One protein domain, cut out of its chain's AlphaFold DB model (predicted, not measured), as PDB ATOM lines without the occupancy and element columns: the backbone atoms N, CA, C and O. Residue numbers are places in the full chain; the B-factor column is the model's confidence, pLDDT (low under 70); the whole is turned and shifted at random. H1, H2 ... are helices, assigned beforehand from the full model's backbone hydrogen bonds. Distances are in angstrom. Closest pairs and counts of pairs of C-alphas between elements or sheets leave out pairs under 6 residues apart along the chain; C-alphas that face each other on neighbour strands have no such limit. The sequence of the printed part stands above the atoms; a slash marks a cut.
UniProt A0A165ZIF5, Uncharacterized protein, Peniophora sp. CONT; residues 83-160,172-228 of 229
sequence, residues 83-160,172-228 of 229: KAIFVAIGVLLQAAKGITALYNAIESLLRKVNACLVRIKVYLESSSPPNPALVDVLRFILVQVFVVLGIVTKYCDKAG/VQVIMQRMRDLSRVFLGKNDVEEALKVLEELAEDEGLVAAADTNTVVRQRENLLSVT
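This is residues 83 to 160 and 172 to 228 of the 229 residues of an uncharacterized protein of Peniophora sp. CONT (UniProt A0A165ZIF5). H2 folds back beside long H1, with H3 crossing H2 and H4 passing it; free residues 83 to 101 of H1 and 207 to 227 of H4 stick out at opposite ends and make the length. The 135 printed residues, all helix in class, have four named helices, H1 to H4. The whole is extended, radius of gyration of the C-alphas 21.8 A, spanning 86 by 32 by 26 A.

H1, residues 83 to 125, runs 61.5 A from C-alpha 83 at (3.799, 29.143, 88.378). H2, residues 132 to 158, measures 39.9 A; H3, residues 172 to 186, 21.0 A; H4, residues 191 to 227, 53.6 A, ending at C-alpha 227 (12.627, -24.860, 21.776).

H1 and H2 are near each other; H1 is apart from H3 and H4. Residues 147 to 154 of H2 touch H3, opposite ways at a steep tilt of 57 degrees; the closest C-alphas, of Val 147 and Ser 183, are 6.0 A apart. H2, residues 141 to 148, and H4, residues 192 to 199, only just touch, with 3 pairs of C-alphas within 8 A, the closest Ile 141 and Leu 199 at 7.1 A. Every O i to N i+4 pair is within hydrogen-bond range in H3 and H4, 37 of 39 in H1, 22 of 23 in H2.

Residues 161 to 171 are cut out; C-alphas 160 and 172 are 15.1 A apart. Of the links printed whole, none is long. Mean pLDDT of the printed part is 70.5, with 54 residues under 70.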
ATOM      1  N   LYS A  83       4.748  29.070  89.505       65.38
ATOM      2  CA  LYS A  83       3.799  29.143  88.378       65.38
ATOM      3  C   LYS A  83       4.502  29.323  87.028       65.38
ATOM      4  O   LYS A  83       4.057  28.755  86.035       65.38
ATOM      5  N   ALA A  84       5.612  30.059  86.992       68.31
ATOM      6  CA  ALA A  84       6.368  30.288  85.762       68.31
ATOM      7  C   ALA A  84       7.023  28.999  85.231       68.31
ATOM      8  O   ALA A  84       7.024  28.764  84.026       68.31
ATOM      9  N   ILE A  85       7.512  28.130  86.123       58.47
ATOM     10  CA  ILE A  85       8.155  26.862  85.747       58.47
ATOM     11  C   ILE A  85       7.140  25.904  85.106       58.47
ATOM     12  O   ILE A  85       7.416  25.329  84.055       58.47
ATOM     13  N   PHE A  86       5.936  25.776  85.673       65.25
ATOM     14  CA  PHE A  86       4.889  24.921  85.098       65.25
ATOM     15  C   PHE A  86       4.371  25.436  83.751       65.25
ATOM     16  O   PHE A  86       4.143  24.637  82.844       65.25
ATOM     17  N   VAL A  87       4.237  26.757  83.585       73.62
ATOM     18  CA  VAL A  87       3.873  27.359  82.290       73.62
ATOM     19  C   VAL A  87       4.961  27.093  81.245       73.62
ATOM     20  O   VAL A  87       4.640  26.689  80.129       73.62
ATOM     21  N   ALA A  88       6.240  27.227  81.606       60.19
ATOM     22  CA  ALA A  88       7.354  26.932  80.705       60.19
ATOM     23  C   ALA A  88       7.393  25.451  80.279       60.19
ATOM     24  O   ALA A  88       7.545  25.160  79.093       60.19
ATOM     25  N   ILE A  89       7.187  24.514  81.214       57.47
ATOM     26  CA  ILE A  89       7.101  23.074  80.914       57.47
ATOM     27  C   ILE A  89       5.884  22.774  80.026       57.47
ATOM     28  O   ILE A  89       5.990  21.991  79.084       57.47
ATOM     29  N   GLY A  90       4.744  23.427  80.273       67.06
ATOM     30  CA  GLY A  90       3.545  23.301  79.443       67.06
ATOM     31  C   GLY A  90       3.779  23.742  77.996       67.06
ATOM     32  O   GLY A  90       3.435  23.011  77.069       67.06
ATOM     33  N   VAL A  91       4.433  24.890  77.789       67.06
ATOM     34  CA  VAL A  91       4.803  25.385  76.452       67.06
ATOM     35  C   VAL A  91       5.818  24.458  75.774       67.06
ATOM     36  O   VAL A  91       5.680  24.172  74.585       67.06
ATOM     37  N   LEU A  92       6.792  23.927  76.519       54.38
ATOM     38  CA  LEU A  92       7.778  22.973  76.002       54.38
ATOM     39  C   LEU A  92       7.125  21.658  75.541       54.38
ATOM     40  O   LEU A  92       7.439  21.159  74.462       54.38
ATOM     41  N   LEU A  93       6.179  21.117  76.315       53.22
ATOM     42  CA  LEU A  93       5.428  19.907  75.955       53.22
ATOM     43  C   LEU A  93       4.462  20.146  74.785       53.22
ATOM     44  O   LEU A  93       4.291  19.275  73.930       53.22
ATOM     45  N   GLN A  94       3.854  21.332  74.708       66.81
ATOM     46  CA  GLN A  94       3.017  21.739  73.578       66.81
ATOM     47  C   GLN A  94       3.849  21.852  72.289       66.81
ATOM     48  O   GLN A  94       3.415  21.388  71.236       66.81
ATOM     49  N   ALA A  95       5.065  22.401  72.373       58.34
ATOM     50  CA  ALA A  95       6.007  22.454  71.257       58.34
ATOM     51  C   ALA A  95       6.490  21.050  70.850       58.34
ATOM     52  O   ALA A  95       6.580  20.749  69.660       58.34
ATOM     53  N   ALA A  96       6.717  20.156  71.820       47.59
ATOM     54  CA  ALA A  96       7.121  18.774  71.565       47.59
ATOM     55  C   ALA A  96       6.076  17.971  70.766       47.59
ATOM     56  O   ALA A  96       6.458  17.137  69.948       47.59
ATOM     57  N   LYS A  97       4.772  18.265  70.904       61.50
ATOM     58  CA  LYS A  97       3.724  17.647  70.065       61.50
ATOM     59  C   LYS A  97       3.870  17.973  68.576       61.50
ATOM     60  O   LYS A  97       3.595  17.115  67.741       61.50
ATOM     61  N   GLY A  98       4.327  19.181  68.234       66.00
ATOM     62  CA  GLY A  98       4.618  19.547  66.842       66.00
ATOM     63  C   GLY A  98       5.823  18.783  66.282       66.00
ATOM     64  O   GLY A  98       5.844  18.401  65.113       66.00
ATOM     65  N   ILE A  99       6.791  18.485  67.148       64.62
ATOM     66  CA  ILE A  99       7.998  17.731  66.806       64.62
ATOM     67  C   ILE A  99       7.673  16.246  66.555       64.62
ATOM     68  O   ILE A  99       8.279  15.632  65.680       64.62
ATOM     69  N   THR A 100       6.679  15.672  67.242       75.69
ATOM     70  CA  THR A 100       6.225  14.291  66.997       75.69
ATOM     71  C   THR A 100       5.714  14.092  65.569       75.69
ATOM     72  O   THR A 100       6.087  13.119  64.921       75.69
ATOM     73  N   ALA A 101       4.907  15.020  65.043       72.31
ATOM     74  CA  ALA A 101       4.423  14.935  63.662       72.31
ATOM     75  C   ALA A 101       5.576  15.016  62.643       72.31
ATOM     76  O   ALA A 101       5.595  14.261  61.672       72.31
ATOM     77  N   LEU A 102       6.565  15.879  62.905       67.50
ATOM     78  CA  LEU A 102       7.761  16.006  62.075       67.50
ATOM     79  C   LEU A 102       8.607  14.724  62.088       67.50
ATOM     80  O   LEU A 102       9.000  14.250  61.026       67.50
ATOM     81  N   TYR A 103       8.857  14.130  63.259       70.12
ATOM     82  CA  TYR A 103       9.592  12.864  63.340       70.12
ATOM     83  C   TYR A 103       8.844  11.714  62.677       70.12
ATOM     84  O   TYR A 103       9.475  10.944  61.963       70.12
ATOM     85  N   ASN A 104       7.520  11.634  62.821       79.38
ATOM     86  CA  ASN A 104       6.722  10.625  62.123       79.38
ATOM     87  C   ASN A 104       6.817  10.782  60.594       79.38
ATOM     88  O   ASN A 104       6.909   9.791  59.871       79.38
ATOM     89  N   ALA A 105       6.830  12.022  60.087       71.94
ATOM     90  CA  ALA A 105       7.015  12.292  58.661       71.94
ATOM     91  C   ALA A 105       8.421  11.891  58.178       71.94
ATOM     92  O   ALA A 105       8.550  11.240  57.140       71.94
ATOM     93  N   ILE A 106       9.465  12.214  58.951       69.38
ATOM     94  CA  ILE A 106      10.850  11.806  58.660       69.38
ATOM     95  C   ILE A 106      10.984  10.280  58.701       69.38
ATOM     96  O   ILE A 106      11.604   9.700  57.815       69.38
ATOM     97  N   GLU A 107      10.385   9.616  59.691       77.69
ATOM     98  CA  GLU A 107      10.394   8.158  59.808       77.69
ATOM     99  C   GLU A 107       9.708   7.507  58.602       77.69
ATOM    100  O   GLU A 107      10.257   6.580  58.007       77.69
ATOM    101  N   SER A 108       8.543   8.021  58.196       77.06
ATOM    102  CA  SER A 108       7.826   7.555  57.006       77.06
ATOM    103  C   SER A 108       8.675   7.702  55.737       77.06
ATOM    104  O   SER A 108       8.789   6.757  54.952       77.06
ATOM    105  N   LEU A 109       9.347   8.847  55.568       72.38
ATOM    106  CA  LEU A 109      10.246   9.093  54.441       72.38
ATOM    107  C   LEU A 109      11.442   8.130  54.446       72.38
ATOM    108  O   LEU A 109      11.706   7.474  53.442       72.38
ATOM    109  N   LEU A 110      12.131   7.984  55.582       72.19
ATOM    110  CA  LEU A 110      13.258   7.057  55.722       72.19
ATOM    111  C   LEU A 110      12.836   5.604  55.489       72.19
ATOM    112  O   LEU A 110      13.594   4.831  54.908       72.19
ATOM    113  N   ARG A 111      11.615   5.228  55.884       81.81
ATOM    114  CA  ARG A 111      11.059   3.896  55.627       81.81
ATOM    115  C   ARG A 111      10.841   3.652  54.131       81.81
ATOM    116  O   ARG A 111      11.201   2.578  53.652       81.81
ATOM    117  N   LYS A 112      10.329   4.642  53.385       77.69
ATOM    118  CA  LYS A 112      10.219   4.575  51.914       77.69
ATOM    119  C   LYS A 112      11.596   4.455  51.250       77.69
ATOM    120  O   LYS A 112      11.784   3.590  50.397       77.69
ATOM    121  N   VAL A 113      12.574   5.250  51.691       73.44
ATOM    122  CA  VAL A 113      13.960   5.188  51.186       73.44
ATOM    123  C   VAL A 113      14.588   3.822  51.464       73.44
ATOM    124  O   VAL A 113      15.195   3.236  50.576       73.44
ATOM    125  N   ASN A 114      14.398   3.270  52.664       77.50
ATOM    126  CA  ASN A 114      14.905   1.944  53.003       77.50
ATOM    127  C   ASN A 114      14.274   0.852  52.124       77.50
ATOM    128  O   ASN A 114      14.976  -0.023  51.631       77.50
ATOM    129  N   ALA A 115      12.965   0.930  51.862       80.12
ATOM    130  CA  ALA A 115      12.298   0.002  50.951       80.12
ATOM    131  C   ALA A 115      12.875   0.066  49.525       80.12
ATOM    132  O   ALA A 115      13.026  -0.973  48.886       80.12
ATOM    133  N   CYS A 116      13.237   1.260  49.043       72.00
ATOM    134  CA  CYS A 116      13.933   1.437  47.769       72.00
ATOM    135  C   CYS A 116      15.336   0.800  47.816       72.00
ATOM    136  O   CYS A 116      15.647  -0.061  46.996       72.00
ATOM    137  N   LEU A 117      16.144   1.110  48.839       74.56
ATOM    138  CA  LEU A 117      17.493   0.549  49.010       74.56
ATOM    139  C   LEU A 117      17.509  -0.982  49.093       74.56
ATOM    140  O   LEU A 117      18.409  -1.615  48.546       74.56
ATOM    141  N   VAL A 118      16.511  -1.590  49.736       82.62
ATOM    142  CA  VAL A 118      16.362  -3.051  49.778       82.62
ATOM    143  C   VAL A 118      16.140  -3.624  48.374       82.62
ATOM    144  O   VAL A 118      16.758  -4.632  48.045       82.62
ATOM    145  N   ARG A 119      15.329  -2.982  47.520       78.00
ATOM    146  CA  ARG A 119      15.148  -3.419  46.121       78.00
ATOM    147  C   ARG A 119      16.441  -3.284  45.326       78.00
ATOM    148  O   ARG A 119      16.843  -4.214  44.640       78.00
ATOM    149  N   ILE A 120      17.134  -2.162  45.481       72.06
ATOM    150  CA  ILE A 120      18.437  -1.924  44.848       72.06
ATOM    151  C   ILE A 120      19.455  -2.977  45.259       72.06
ATOM    152  O   ILE A 120      20.228  -3.433  44.425       72.06
ATOM    153  N   LYS A 121      19.447  -3.407  46.524       80.25
ATOM    154  CA  LYS A 121      20.322  -4.485  46.982       80.25
ATOM    155  C   LYS A 121      20.091  -5.771  46.185       80.25
ATOM    156  O   LYS A 121      21.063  -6.403  45.794       80.25
ATOM    157  N   VAL A 122      18.836  -6.116  45.888       82.31
ATOM    158  CA  VAL A 122      18.493  -7.279  45.049       82.31
ATOM    159  C   VAL A 122      19.017  -7.106  43.616       82.31
ATOM    160  O   VAL A 122      19.550  -8.053  43.034       82.31
ATOM    161  N   TYR A 123      18.936  -5.893  43.061       73.25
ATOM    162  CA  TYR A 123      19.512  -5.588  41.746       73.25
ATOM    163  C   TYR A 123      21.043  -5.664  41.735       73.25
ATOM    164  O   TYR A 123      21.617  -6.136  40.761       73.25
ATOM    165  N   LEU A 124      21.707  -5.246  42.815       75.12
ATOM    166  CA  LEU A 124      23.167  -5.301  42.944       75.12
ATOM    167  C   LEU A 124      23.699  -6.708  43.255       75.12
ATOM    168  O   LEU A 124      24.820  -7.027  42.873       75.12
ATOM    169  N   GLU A 125      22.925  -7.541  43.956       80.88
ATOM    170  CA  GLU A 125      23.268  -8.948  44.216       80.88
ATOM    171  C   GLU A 125      23.067  -9.837  42.977       80.88
ATOM    172  O   GLU A 125      23.611 -10.940  42.912       80.88
ATOM    173  N   SER A 126      22.330  -9.364  41.968       78.50
ATOM    174  CA  SER A 126      22.223 -10.055  40.684       78.50
ATOM    175  C   SER A 126      23.561 -10.002  39.941       78.50
ATOM    176  O   SER A 126      24.147  -8.938  39.780       78.50
ATOM    177  N   SER A 127      24.060 -11.140  39.438       66.44
ATOM    178  CA  SER A 127      25.395 -11.205  38.804       66.44
ATOM    179  C   SER A 127      25.497 -10.479  37.451       66.44
ATOM    180  O   SER A 127      26.536 -10.548  36.792       66.44
ATOM    181  N   SER A 128      24.414  -9.841  37.005       80.50
ATOM    182  CA  SER A 128      24.377  -9.054  35.781       80.50
ATOM    183  C   SER A 128      24.775  -7.614  36.099       80.50
ATOM    184  O   SER A 128      24.234  -7.045  37.049       80.50
ATOM    185  N   PRO A 129      25.675  -6.994  35.316       77.31
ATOM    186  CA  PRO A 129      26.007  -5.585  35.475       77.31
ATOM    187  C   PRO A 129      24.720  -4.741  35.463       77.31
ATOM    188  O   PRO A 129      23.942  -4.853  34.509       77.31
ATOM    189  N   PRO A 130      24.459  -3.929  36.504       72.56
ATOM    190  CA  PRO A 130      23.270  -3.095  36.549       72.56
ATOM    191  C   PRO A 130      23.318  -2.068  35.418       72.56
ATOM    192  O   PRO A 130      24.380  -1.535  35.088       72.56
ATOM    193  N   ASN A 131      22.156  -1.787  34.829       80.81
ATOM    194  CA  ASN A 131      22.037  -0.784  33.778       80.81
ATOM    195  C   ASN A 131      22.564   0.570  34.309       80.81
ATOM    196  O   ASN A 131      22.089   1.023  35.357       80.81
ATOM    197  N   PRO A 132      23.522   1.227  33.624       79.00
ATOM    198  CA  PRO A 132      24.090   2.499  34.075       79.00
ATOM    199  C   PRO A 132      23.026   3.580  34.311       79.00
ATOM    200  O   PRO A 132      23.167   4.364  35.246       79.00
ATOM    201  N   ALA A 133      21.922   3.567  33.554       79.88
ATOM    202  CA  ALA A 133      20.811   4.497  33.757       79.88
ATOM    203  C   ALA A 133      20.148   4.341  35.140       79.88
ATOM    204  O   ALA A 133      19.786   5.328  35.773       79.88
ATOM    205  N   LEU A 134      20.037   3.109  35.647       74.25
ATOM    206  CA  LEU A 134      19.418   2.815  36.943       74.25
ATOM    207  C   LEU A 134      20.315   3.287  38.100       74.25
ATOM    208  O   LEU A 134      19.839   3.848  39.086       74.25
ATOM    209  N   VAL A 135      21.635   3.137  37.950       77.56
ATOM    210  CA  VAL A 135      22.622   3.634  38.923       77.56
ATOM    211  C   VAL A 135      22.611   5.165  39.002       77.56
ATOM    212  O   VAL A 135      22.753   5.717  40.097       77.56
ATOM    213  N   ASP A 136      22.409   5.856  37.878       81.38
ATOM    214  CA  ASP A 136      22.288   7.316  37.850       81.38
ATOM    215  C   ASP A 136      21.006   7.806  38.537       81.38
ATOM    216  O   ASP A 136      21.073   8.718  39.367       81.38
ATOM    217  N   VAL A 137      19.863   7.156  38.288       77.81
ATOM    218  CA  VAL A 137      18.596   7.456  38.985       77.81
ATOM    219  C   VAL A 137      18.742   7.243  40.491       77.81
ATOM    220  O   VAL A 137      18.392   8.116  41.286       77.81
ATOM    221  N   LEU A 138      19.353   6.132  40.907       71.44
ATOM    222  CA  LEU A 138      19.639   5.864  42.313       71.44
ATOM    223  C   LEU A 138      20.514   6.955  42.943       71.44
ATOM    224  O   LEU A 138      20.239   7.441  44.045       71.44
ATOM    225  N   ARG A 139      21.585   7.357  42.253       77.19
ATOM    226  CA  ARG A 139      22.462   8.427  42.731       77.19
ATOM    227  C   ARG A 139      21.675   9.728  42.909       77.19
ATOM    228  O   ARG A 139      21.871  10.404  43.918       77.19
ATOM    229  N   PHE A 140      20.768  10.041  41.987       79.25
ATOM    230  CA  PHE A 140      19.899  11.212  42.070       79.25
ATOM    231  C   PHE A 140      18.958  11.148  43.284       79.25
ATOM    232  O   PHE A 140      18.936  12.078  44.089       79.25
ATOM    233  N   ILE A 141      18.280  10.013  43.500       73.38
ATOM    234  CA  ILE A 141      17.387   9.796  44.652       73.38
ATOM    235  C   ILE A 141      18.142   9.965  45.976       73.38
ATOM    236  O   ILE A 141      17.674  10.665  46.877       73.38
ATOM    237  N   LEU A 142      19.335   9.373  46.101       71.00
ATOM    238  CA  LEU A 142      20.167   9.510  47.299       71.00
ATOM    239  C   LEU A 142      20.547  10.968  47.562       71.00
ATOM    240  O   LEU A 142      20.416  11.440  48.695       71.00
ATOM    241  N   VAL A 143      20.984  11.695  46.531       80.38
ATOM    242  CA  VAL A 143      21.307  13.124  46.643       80.38
ATOM    243  C   VAL A 143      20.086  13.915  47.114       80.38
ATOM    244  O   VAL A 143      20.214  14.693  48.062       80.38
ATOM    245  N   GLN A 144      18.899  13.667  46.550       75.38
ATOM    246  CA  GLN A 144      17.665  14.345  46.959       75.38
ATOM    247  C   GLN A 144      17.342  14.107  48.442       75.38
ATOM    248  O   GLN A 144      17.053  15.053  49.178       75.38
ATOM    249  N   VAL A 145      17.451  12.860  48.915       71.88
ATOM    250  CA  VAL A 145      17.209  12.505  50.323       71.88
ATOM    251  C   VAL A 145      18.183  13.235  51.252       71.88
ATOM    252  O   VAL A 145      17.761  13.783  52.272       71.88
ATOM    253  N   PHE A 146      19.471  13.311  50.899       73.69
ATOM    254  CA  PHE A 146      20.461  14.060  51.683       73.69
ATOM    255  C   PHE A 146      20.191  15.567  51.698       73.69
ATOM    256  O   PHE A 146      20.412  16.211  52.725       73.69
ATOM    257  N   VAL A 147      19.695  16.130  50.596       77.88
ATOM    258  CA  VAL A 147      19.302  17.543  50.521       77.88
ATOM    259  C   VAL A 147      18.135  17.823  51.468       77.88
ATOM    260  O   VAL A 147      18.235  18.730  52.296       77.88
ATOM    261  N   VAL A 148      17.073  17.010  51.426       71.94
ATOM    262  CA  VAL A 148      15.926  17.127  52.344       71.94
ATOM    263  C   VAL A 148      16.378  16.992  53.798       71.94
ATOM    264  O   VAL A 148      16.047  17.835  54.636       71.94
ATOM    265  N   LEU A 149      17.214  15.997  54.096       68.00
ATOM    266  CA  LEU A 149      17.746  15.778  55.440       68.00
ATOM    267  C   LEU A 149      18.610  16.956  55.922       68.00
ATOM    268  O   LEU A 149      18.507  17.360  57.083       68.00
ATOM    269  N   GLY A 150      19.410  17.547  55.028       71.38
ATOM    270  CA  GLY A 150      20.227  18.737  55.280       71.38
ATOM    271  C   GLY A 150      19.398  19.993  55.567       71.38
ATOM    272  O   GLY A 150      19.752  20.801  56.428       71.38
ATOM    273  N   ILE A 151      18.256  20.153  54.894       72.12
ATOM    274  CA  ILE A 151      17.312  21.242  55.174       72.12
ATOM    275  C   ILE A 151      16.705  21.053  56.563       72.12
ATOM    276  O   ILE A 151      16.749  21.979  57.372       72.12
ATOM    277  N   VAL A 152      16.190  19.859  56.863       65.38
ATOM    278  CA  VAL A 152      15.572  19.555  58.161       65.38
ATOM    279  C   VAL A 152      16.558  19.807  59.307       65.38
ATOM    280  O   VAL A 152      16.228  20.518  60.257       65.38
ATOM    281  N   THR A 153      17.804  19.336  59.188       63.47
ATOM    282  CA  THR A 153      18.850  19.595  60.199       63.47
ATOM    283  C   THR A 153      19.190  21.080  60.336       63.47
ATOM    284  O   THR A 153      19.373  21.565  61.452       63.47
ATOM    285  N   LYS A 154      19.188  21.851  59.239       65.88
ATOM    286  CA  LYS A 154      19.363  23.314  59.289       65.88
ATOM    287  C   LYS A 154      18.242  24.025  60.048       65.88
ATOM    288  O   LYS A 154      18.507  25.036  60.704       65.88
ATOM    289  N   TYR A 155      17.004  23.548  59.951       60.12
ATOM    290  CA  TYR A 155      15.887  24.127  60.697       60.12
ATOM    291  C   TYR A 155      15.969  23.813  62.197       60.12
ATOM    292  O   TYR A 155      15.671  24.696  63.003       60.12
ATOM    293  N   CYS A 156      16.472  22.635  62.577       60.06
ATOM    294  CA  CYS A 156      16.702  22.283  63.983       60.06
ATOM    295  C   CYS A 156      17.718  23.212  64.674       60.06
ATOM    296  O   CYS A 156      17.493  23.631  65.809       60.06
ATOM    297  N   ASP A 157      18.787  23.619  63.982       58.31
ATOM    298  CA  ASP A 157      19.824  24.495  64.554       58.31
ATOM    299  C   ASP A 157      19.374  25.949  64.774       58.31
ATOM    300  O   ASP A 157      19.984  26.679  65.556       58.31
ATOM    301  N   LYS A 158      18.299  26.395  64.114       57.50
ATOM    302  CA  LYS A 158      17.774  27.761  64.273       57.50
ATOM    303  C   LYS A 158      16.789  27.923  65.431       57.50
ATOM    304  O   LYS A 158      16.537  29.058  65.830       57.50
ATOM    305  N   ALA A 159      16.249  26.830  65.968       50.25
ATOM    306  CA  ALA A 159      15.314  26.869  67.095       50.25
ATOM    307  C   ALA A 159      16.019  26.992  68.463       50.25
ATOM    308  O   ALA A 159      15.394  27.373  69.450       50.25
ATOM    309  N   GLY A 160      17.327  26.719  68.526       50.06
ATOM    310  CA  GLY A 160      18.151  26.939  69.716       50.06
ATOM    311  C   GLY A 160      18.555  28.405  69.841       50.06
ATOM    312  O   GLY A 160      19.589  28.817  69.319       50.06
ATOM    313  N   VAL A 172      31.277  20.284  63.518       60.50
ATOM    314  CA  VAL A 172      29.914  20.234  62.954       60.50
ATOM    315  C   VAL A 172      29.650  21.444  62.061       60.50
ATOM    316  O   VAL A 172      29.027  21.314  61.010       60.50
ATOM    317  N   GLN A 173      30.188  22.609  62.429       67.81
ATOM    318  CA  GLN A 173      30.008  23.835  61.661       67.81
ATOM    319  C   GLN A 173      30.568  23.719  60.238       67.81
ATOM    320  O   GLN A 173      29.904  24.147  59.300       67.81
ATOM    321  N   VAL A 174      31.738  23.094  60.059       73.94
ATOM    322  CA  VAL A 174      32.363  22.919  58.736       73.94
ATOM    323  C   VAL A 174      31.542  21.980  57.850       73.94
ATOM    324  O   VAL A 174      31.305  22.289  56.682       73.94
ATOM    325  N   ILE A 175      31.066  20.862  58.406       65.19
ATOM    326  CA  ILE A 175      30.227  19.899  57.675       65.19
ATOM    327  C   ILE A 175      28.909  20.560  57.269       65.19
ATOM    328  O   ILE A 175      28.508  20.498  56.107       65.19
ATOM    329  N   MET A 176      28.278  21.276  58.199       63.28
ATOM    330  CA  MET A 176      27.029  21.981  57.945       63.28
ATOM    331  C   MET A 176      27.197  23.097  56.905       63.28
ATOM    332  O   MET A 176      26.279  23.349  56.129       63.28
ATOM    333  N   GLN A 177      28.360  23.757  56.862       74.56
ATOM    334  CA  GLN A 177      28.674  24.769  55.853       74.56
ATOM    335  C   GLN A 177      28.718  24.152  54.449       74.56
ATOM    336  O   GLN A 177      28.045  24.650  53.554       74.56
ATOM    337  N   ARG A 178      29.418  23.020  54.282       69.75
ATOM    338  CA  ARG A 178      29.496  22.302  52.996       69.75
ATOM    339  C   ARG A 178      28.135  21.795  52.533       69.75
ATOM    340  O   ARG A 178      27.790  21.923  51.364       69.75
ATOM    341  N   MET A 179      27.344  21.264  53.460       59.28
ATOM    342  CA  MET A 179      25.986  20.805  53.173       59.28
ATOM    343  C   MET A 179      25.075  21.976  52.777       59.28
ATOM    344  O   MET A 179      24.216  21.837  51.913       59.28
ATOM    345  N   ARG A 180      25.309  23.162  53.355       64.19
ATOM    346  CA  ARG A 180      24.599  24.396  53.006       64.19
ATOM    347  C   ARG A 180      24.961  24.895  51.610       64.19
ATOM    348  O   ARG A 180      24.056  25.320  50.899       64.19
ATOM    349  N   ASP A 181      26.230  24.822  51.223       71.94
ATOM    350  CA  ASP A 181      26.675  25.212  49.882       71.94
ATOM    351  C   ASP A 181      26.117  24.262  48.816       71.94
ATOM    352  O   ASP A 181      25.565  24.735  47.826       71.94
ATOM    353  N   LEU A 182      26.107  22.949  49.076       59.62
ATOM    354  CA  LEU A 182      25.409  21.973  48.229       59.62
ATOM    355  C   LEU A 182      23.908  22.268  48.155       59.62
ATOM    356  O   LEU A 182      23.356  22.371  47.066       59.62
ATOM    357  N   SER A 183      23.251  22.501  49.295       57.47
ATOM    358  CA  SER A 183      21.824  22.836  49.289       57.47
ATOM    359  C   SER A 183      21.533  24.140  48.548       57.47
ATOM    360  O   SER A 183      20.492  24.246  47.935       57.47
ATOM    361  N   ARG A 184      22.436  25.131  48.550       65.56
ATOM    362  CA  ARG A 184      22.248  26.400  47.823       65.56
ATOM    363  C   ARG A 184      22.308  26.241  46.313       65.56
ATOM    364  O   ARG A 184      21.634  26.986  45.618       65.56
ATOM    365  N   VAL A 185      23.133  25.315  45.835       62.25
ATOM    366  CA  VAL A 185      23.218  24.980  44.409       62.25
ATOM    367  C   VAL A 185      21.960  24.231  43.953       62.25
ATOM    368  O   VAL A 185      21.593  24.336  42.791       62.25
ATOM    369  N   PHE A 186      21.269  23.543  44.871       51.62
ATOM    370  CA  PHE A 186      20.075  22.738  44.585       51.62
ATOM    371  C   PHE A 186      18.730  23.351  45.030       51.62
ATOM    372  O   PHE A 186      17.694  22.833  44.634       51.62
ATOM    373  N   LEU A 187      18.708  24.404  45.861       50.81
ATOM    374  CA  LEU A 187      17.479  25.031  46.374       50.81
ATOM    375  C   LEU A 187      17.340  26.489  45.923       50.81
ATOM    376  O   LEU A 187      17.790  27.419  46.605       50.81
ATOM    377  N   GLY A 188      16.578  26.696  44.856       54.50
ATOM    378  CA  GLY A 188      15.624  27.793  44.775       54.50
ATOM    379  C   GLY A 188      14.498  27.617  45.807       54.50
ATOM    380  O   GLY A 188      14.252  26.540  46.351       54.50
ATOM    381  N   LYS A 189      13.838  28.718  46.175       49.62
ATOM    382  CA  LYS A 189      12.928  28.798  47.336       49.62
ATOM    383  C   LYS A 189      11.631  27.976  47.184       49.62
ATOM    384  O   LYS A 189      10.958  27.774  48.191       49.62
ATOM    385  N   ASN A 190      11.327  27.494  45.979       55.09
ATOM    386  CA  ASN A 190      10.147  26.683  45.660       55.09
ATOM    387  C   ASN A 190      10.501  25.223  45.307       55.09
ATOM    388  O   ASN A 190       9.615  24.392  45.140       55.09
ATOM    389  N   ASP A 191      11.789  24.883  45.273       59.28
ATOM    390  CA  ASP A 191      12.269  23.688  44.576       59.28
ATOM    391  C   ASP A 191      12.139  22.410  45.413       59.28
ATOM    392  O   ASP A 191      12.318  21.321  44.895       59.28
ATOM    393  N   VAL A 192      11.844  22.500  46.717       54.47
ATOM    394  CA  VAL A 192      11.762  21.315  47.599       54.47
ATOM    395  C   VAL A 192      10.474  20.532  47.371       54.47
ATOM    396  O   VAL A 192      10.496  19.307  47.347       54.47
ATOM    397  N   GLU A 193       9.356  21.240  47.223       57.94
ATOM    398  CA  GLU A 193       8.062  20.627  46.920       57.94
ATOM    399  C   GLU A 193       8.057  20.086  45.487       57.94
ATOM    400  O   GLU A 193       7.617  18.964  45.250       57.94
ATOM    401  N   GLU A 194       8.658  20.831  44.558       70.88
ATOM    402  CA  GLU A 194       8.860  20.397  43.177       70.88
ATOM    403  C   GLU A 194       9.794  19.182  43.091       70.88
ATOM    404  O   GLU A 194       9.451  18.191  42.458       70.88
ATOM    405  N   ALA A 195      10.907  19.180  43.826       59.09
ATOM    406  CA  ALA A 195      11.802  18.033  43.949       59.09
ATOM    407  C   ALA A 195      11.112  16.797  44.531       59.09
ATOM    408  O   ALA A 195      11.373  15.691  44.073       59.09
ATOM    409  N   LEU A 196      10.266  16.966  45.553       60.66
ATOM    410  CA  LEU A 196       9.505  15.864  46.146       60.66
ATOM    411  C   LEU A 196       8.496  15.286  45.156       60.66
ATOM    412  O   LEU A 196       8.375  14.068  45.068       60.66
ATOM    413  N   LYS A 197       7.827  16.149  44.389       74.75
ATOM    414  CA  LYS A 197       6.883  15.742  43.349       74.75
ATOM    415  C   LYS A 197       7.580  15.001  42.206       74.75
ATOM    416  O   LYS A 197       7.125  13.935  41.815       74.75
ATOM    417  N   VAL A 198       8.721  15.513  41.740       74.06
ATOM    418  CA  VAL A 198       9.562  14.855  40.724       74.06
ATOM    419  C   VAL A 198      10.096  13.512  41.234       74.06
ATOM    420  O   VAL A 198      10.177  12.554  40.474       74.06
ATOM    421  N   LEU A 199      10.436  13.403  42.524       63.50
ATOM    422  CA  LEU A 199      10.883  12.140  43.119       63.50
ATOM    423  C   LEU A 199       9.760  11.092  43.170       63.50
ATOM    424  O   LEU A 199      10.025   9.906  42.988       63.50
ATOM    425  N   GLU A 200       8.528  11.518  43.454       73.81
ATOM    426  CA  GLU A 200       7.355  10.642  43.461       73.81
ATOM    427  C   GLU A 200       7.024  10.151  42.046       73.81
ATOM    428  O   GLU A 200       6.857   8.950  41.855       73.81
ATOM    429  N   GLU A 201       7.072  11.039  41.050       80.12
ATOM    430  CA  GLU A 201       6.912  10.698  39.628       80.12
ATOM    431  C   GLU A 201       7.989   9.704  39.146       80.12
ATOM    432  O   GLU A 201       7.672   8.663  38.573       80.12
ATOM    433  N   LEU A 202       9.264   9.944  39.476       69.75
ATOM    434  CA  LEU A 202      10.368   9.036  39.131       69.75
ATOM    435  C   LEU A 202      10.244   7.658  39.798       69.75
ATOM    436  O   LEU A 202      10.648   6.650  39.216       69.75
ATOM    437  N   ALA A 203       9.707   7.595  41.019       69.88
ATOM    438  CA  ALA A 203       9.497   6.333  41.724       69.88
ATOM    439  C   ALA A 203       8.356   5.499  41.109       69.88
ATOM    440  O   ALA A 203       8.409   4.267  41.153       69.88
ATOM    441  N   GLU A 204       7.335   6.147  40.540       78.19
ATOM    442  CA  GLU A 204       6.271   5.474  39.786       78.19
ATOM    443  C   GLU A 204       6.796   4.920  38.453       78.19
ATOM    444  O   GLU A 204       6.557   3.748  38.138       78.19
ATOM    445  N   ASP A 205       7.600   5.706  37.733       74.44
ATOM    446  CA  ASP A 205       8.235   5.288  36.479       74.44
ATOM    447  C   ASP A 205       9.202   4.108  36.669       74.44
ATOM    448  O   ASP A 205       9.179   3.153  35.887       74.44
ATOM    449  N   GLU A 206      10.010   4.104  37.738       66.44
ATOM    450  CA  GLU A 206      10.883   2.967  38.069       66.44
ATOM    451  C   GLU A 206      10.063   1.677  38.257       66.44
ATOM    452  O   GLU A 206      10.455   0.604  37.791       66.44
ATOM    453  N   GLY A 207       8.889   1.781  38.891       71.06
ATOM    454  CA  GLY A 207       7.972   0.659  39.075       71.06
ATOM    455  C   GLY A 207       7.477   0.070  37.752       71.06
ATOM    456  O   GLY A 207       7.430  -1.154  37.600       71.06
ATOM    457  N   LEU A 208       7.154   0.925  36.780       72.56
ATOM    458  CA  LEU A 208       6.711   0.505  35.450       72.56
ATOM    459  C   LEU A 208       7.842  -0.137  34.641       72.56
ATOM    460  O   LEU A 208       7.637  -1.184  34.020       72.56
ATOM    461  N   VAL A 209       9.045   0.439  34.686       73.69
ATOM    462  CA  VAL A 209      10.222  -0.107  33.991       73.69
ATOM    463  C   VAL A 209      10.617  -1.463  34.575       73.69
ATOM    464  O   VAL A 209      10.848  -2.407  33.821       73.69
ATOM    465  N   ALA A 210      10.614  -1.608  35.901       71.06
ATOM    466  CA  ALA A 210      10.898  -2.880  36.561       71.06
ATOM    467  C   ALA A 210       9.876  -3.972  36.190       71.06
ATOM    468  O   ALA A 210      10.247  -5.128  35.956       71.06
ATOM    469  N   ALA A 211       8.591  -3.620  36.093       75.56
ATOM    470  CA  ALA A 211       7.545  -4.546  35.665       75.56
ATOM    471  C   ALA A 211       7.710  -4.969  34.194       75.56
ATOM    472  O   ALA A 211       7.540  -6.146  33.862       75.56
ATOM    473  N   ALA A 212       8.076  -4.029  33.318       74.88
ATOM    474  CA  ALA A 212       8.356  -4.313  31.917       74.88
ATOM    475  C   ALA A 212       9.560  -5.254  31.760       74.88
ATOM    476  O   ALA A 212       9.460  -6.253  31.047       74.88
ATOM    477  N   ASP A 213      10.655  -4.993  32.477       75.81
ATOM    478  CA  ASP A 213      11.876  -5.798  32.413       75.81
ATOM    479  C   ASP A 213      11.619  -7.238  32.886       75.81
ATOM    480  O   ASP A 213      11.924  -8.204  32.183       75.81
ATOM    481  N   THR A 214      10.900  -7.394  34.004       75.88
ATOM    482  CA  THR A 214      10.491  -8.712  34.521       75.88
ATOM    483  C   THR A 214       9.662  -9.493  33.492       75.88
ATOM    484  O   THR A 214       9.884 -10.689  33.292       75.88
ATOM    485  N   ASN A 215       8.751  -8.823  32.779       78.75
ATOM    486  CA  ASN A 215       7.953  -9.448  31.721       78.75
ATOM    487  C   ASN A 215       8.798  -9.910  30.526       78.75
ATOM    488  O   ASN A 215       8.499 -10.950  29.936       78.75
ATOM    489  N   THR A 216       9.858  -9.183  30.158       82.31
ATOM    490  CA  THR A 216      10.737  -9.622  29.062       82.31
ATOM    491  C   THR A 216      11.501 -10.895  29.421       82.31
ATOM    492  O   THR A 216      11.539 -11.824  28.614       82.31
ATOM    493  N   VAL A 217      12.003 -11.000  30.656       78.88
ATOM    494  CA  VAL A 217      12.704 -12.195  31.157       78.88
ATOM    495  C   VAL A 217      11.775 -13.411  31.211       78.88
ATOM    496  O   VAL A 217      12.177 -14.513  30.828       78.88
ATOM    497  N   VAL A 218      10.520 -13.226  31.638       84.62
ATOM    498  CA  VAL A 218       9.513 -14.302  31.655       84.62
ATOM    499  C   VAL A 218       9.258 -14.828  30.240       84.62
ATOM    500  O   VAL A 218       9.354 -16.034  30.015       84.62
ATOM    501  N   ARG A 219       9.046 -13.939  29.260       80.44
ATOM    502  CA  ARG A 219       8.835 -14.341  27.856       80.44
ATOM    503  C   ARG A 219      10.063 -15.017  27.250       80.44
ATOM    504  O   ARG A 219       9.938 -15.952  26.464       80.44
ATOM    505  N   GLN A 220      11.259 -14.575  27.626       83.38
ATOM    506  CA  GLN A 220      12.499 -15.188  27.161       83.38
ATOM    507  C   GLN A 220      12.662 -16.615  27.706       83.38
ATOM    508  O   GLN A 220      13.092 -17.501  26.967       83.38
ATOM    509  N   ARG A 221      12.253 -16.872  28.959       81.31
ATOM    510  CA  ARG A 221      12.194 -18.233  29.519       81.31
ATOM    511  C   ARG A 221      11.160 -19.114  28.828       81.31
ATOM    512  O   ARG A 221      11.465 -20.271  28.554       81.31
ATOM    513  N   GLU A 222       9.969 -18.592  28.552       83.88
ATOM    514  CA  GLU A 222       8.917 -19.348  27.856       83.88
ATOM    515  C   GLU A 222       9.363 -19.781  26.453       83.88
ATOM    516  O   GLU A 222       9.170 -20.935  26.077       83.88
ATOM    517  N   ASN A 223      10.052 -18.903  25.717       81.94
ATOM    518  CA  ASN A 223      10.613 -19.230  24.403       81.94
ATOM    519  C   ASN A 223      11.759 -20.256  24.466       81.94
ATOM    520  O   ASN A 223      11.939 -21.043  23.543       81.94
ATOM    521  N   LEU A 224      12.551 -20.266  25.539       84.69
ATOM    522  CA  LEU A 224      13.604 -21.270  25.739       84.69
ATOM    523  C   LEU A 224      13.021 -22.657  26.049       84.69
ATOM    524  O   LEU A 224      13.550 -23.673  25.593       84.69
ATOM    525  N   LEU A 225      11.915 -22.699  26.795       83.12
ATOM    526  CA  LEU A 225      11.199 -23.935  27.108       83.12
ATOM    527  C   LEU A 225      10.525 -24.543  25.871       83.12
ATOM    528  O   LEU A 225      10.543 -25.761  25.729       83.12
ATOM    529  N   SER A 226       9.990 -23.728  24.957       80.62
ATOM    530  CA  SER A 226       9.341 -24.221  23.731       80.62
ATOM    531  C   SER A 226      10.309 -24.749  22.668       80.62
ATOM    532  O   SER A 226       9.898 -25.545  21.834       80.62
ATOM    533  N   VAL A 227      11.587 -24.358  22.702       86.19
ATOM    534  CA  VAL A 227      12.627 -24.860  21.776       86.19
ATOM    535  C   VAL A 227      13.191 -26.223  22.205       86.19
ATOM    536  O   VAL A 227      13.828 -26.908  21.408       86.19
ATOM    537  N   THR A 228      12.977 -26.626  23.459       79.50
ATOM    538  CA  THR A 228      13.567 -27.853  24.027       79.50
ATOM    539  C   THR A 228      12.635 -29.075  23.940       79.50
ATOM    540  O   THR A 228      13.076 -30.190  24.213       79.50
TER     541      THR A 228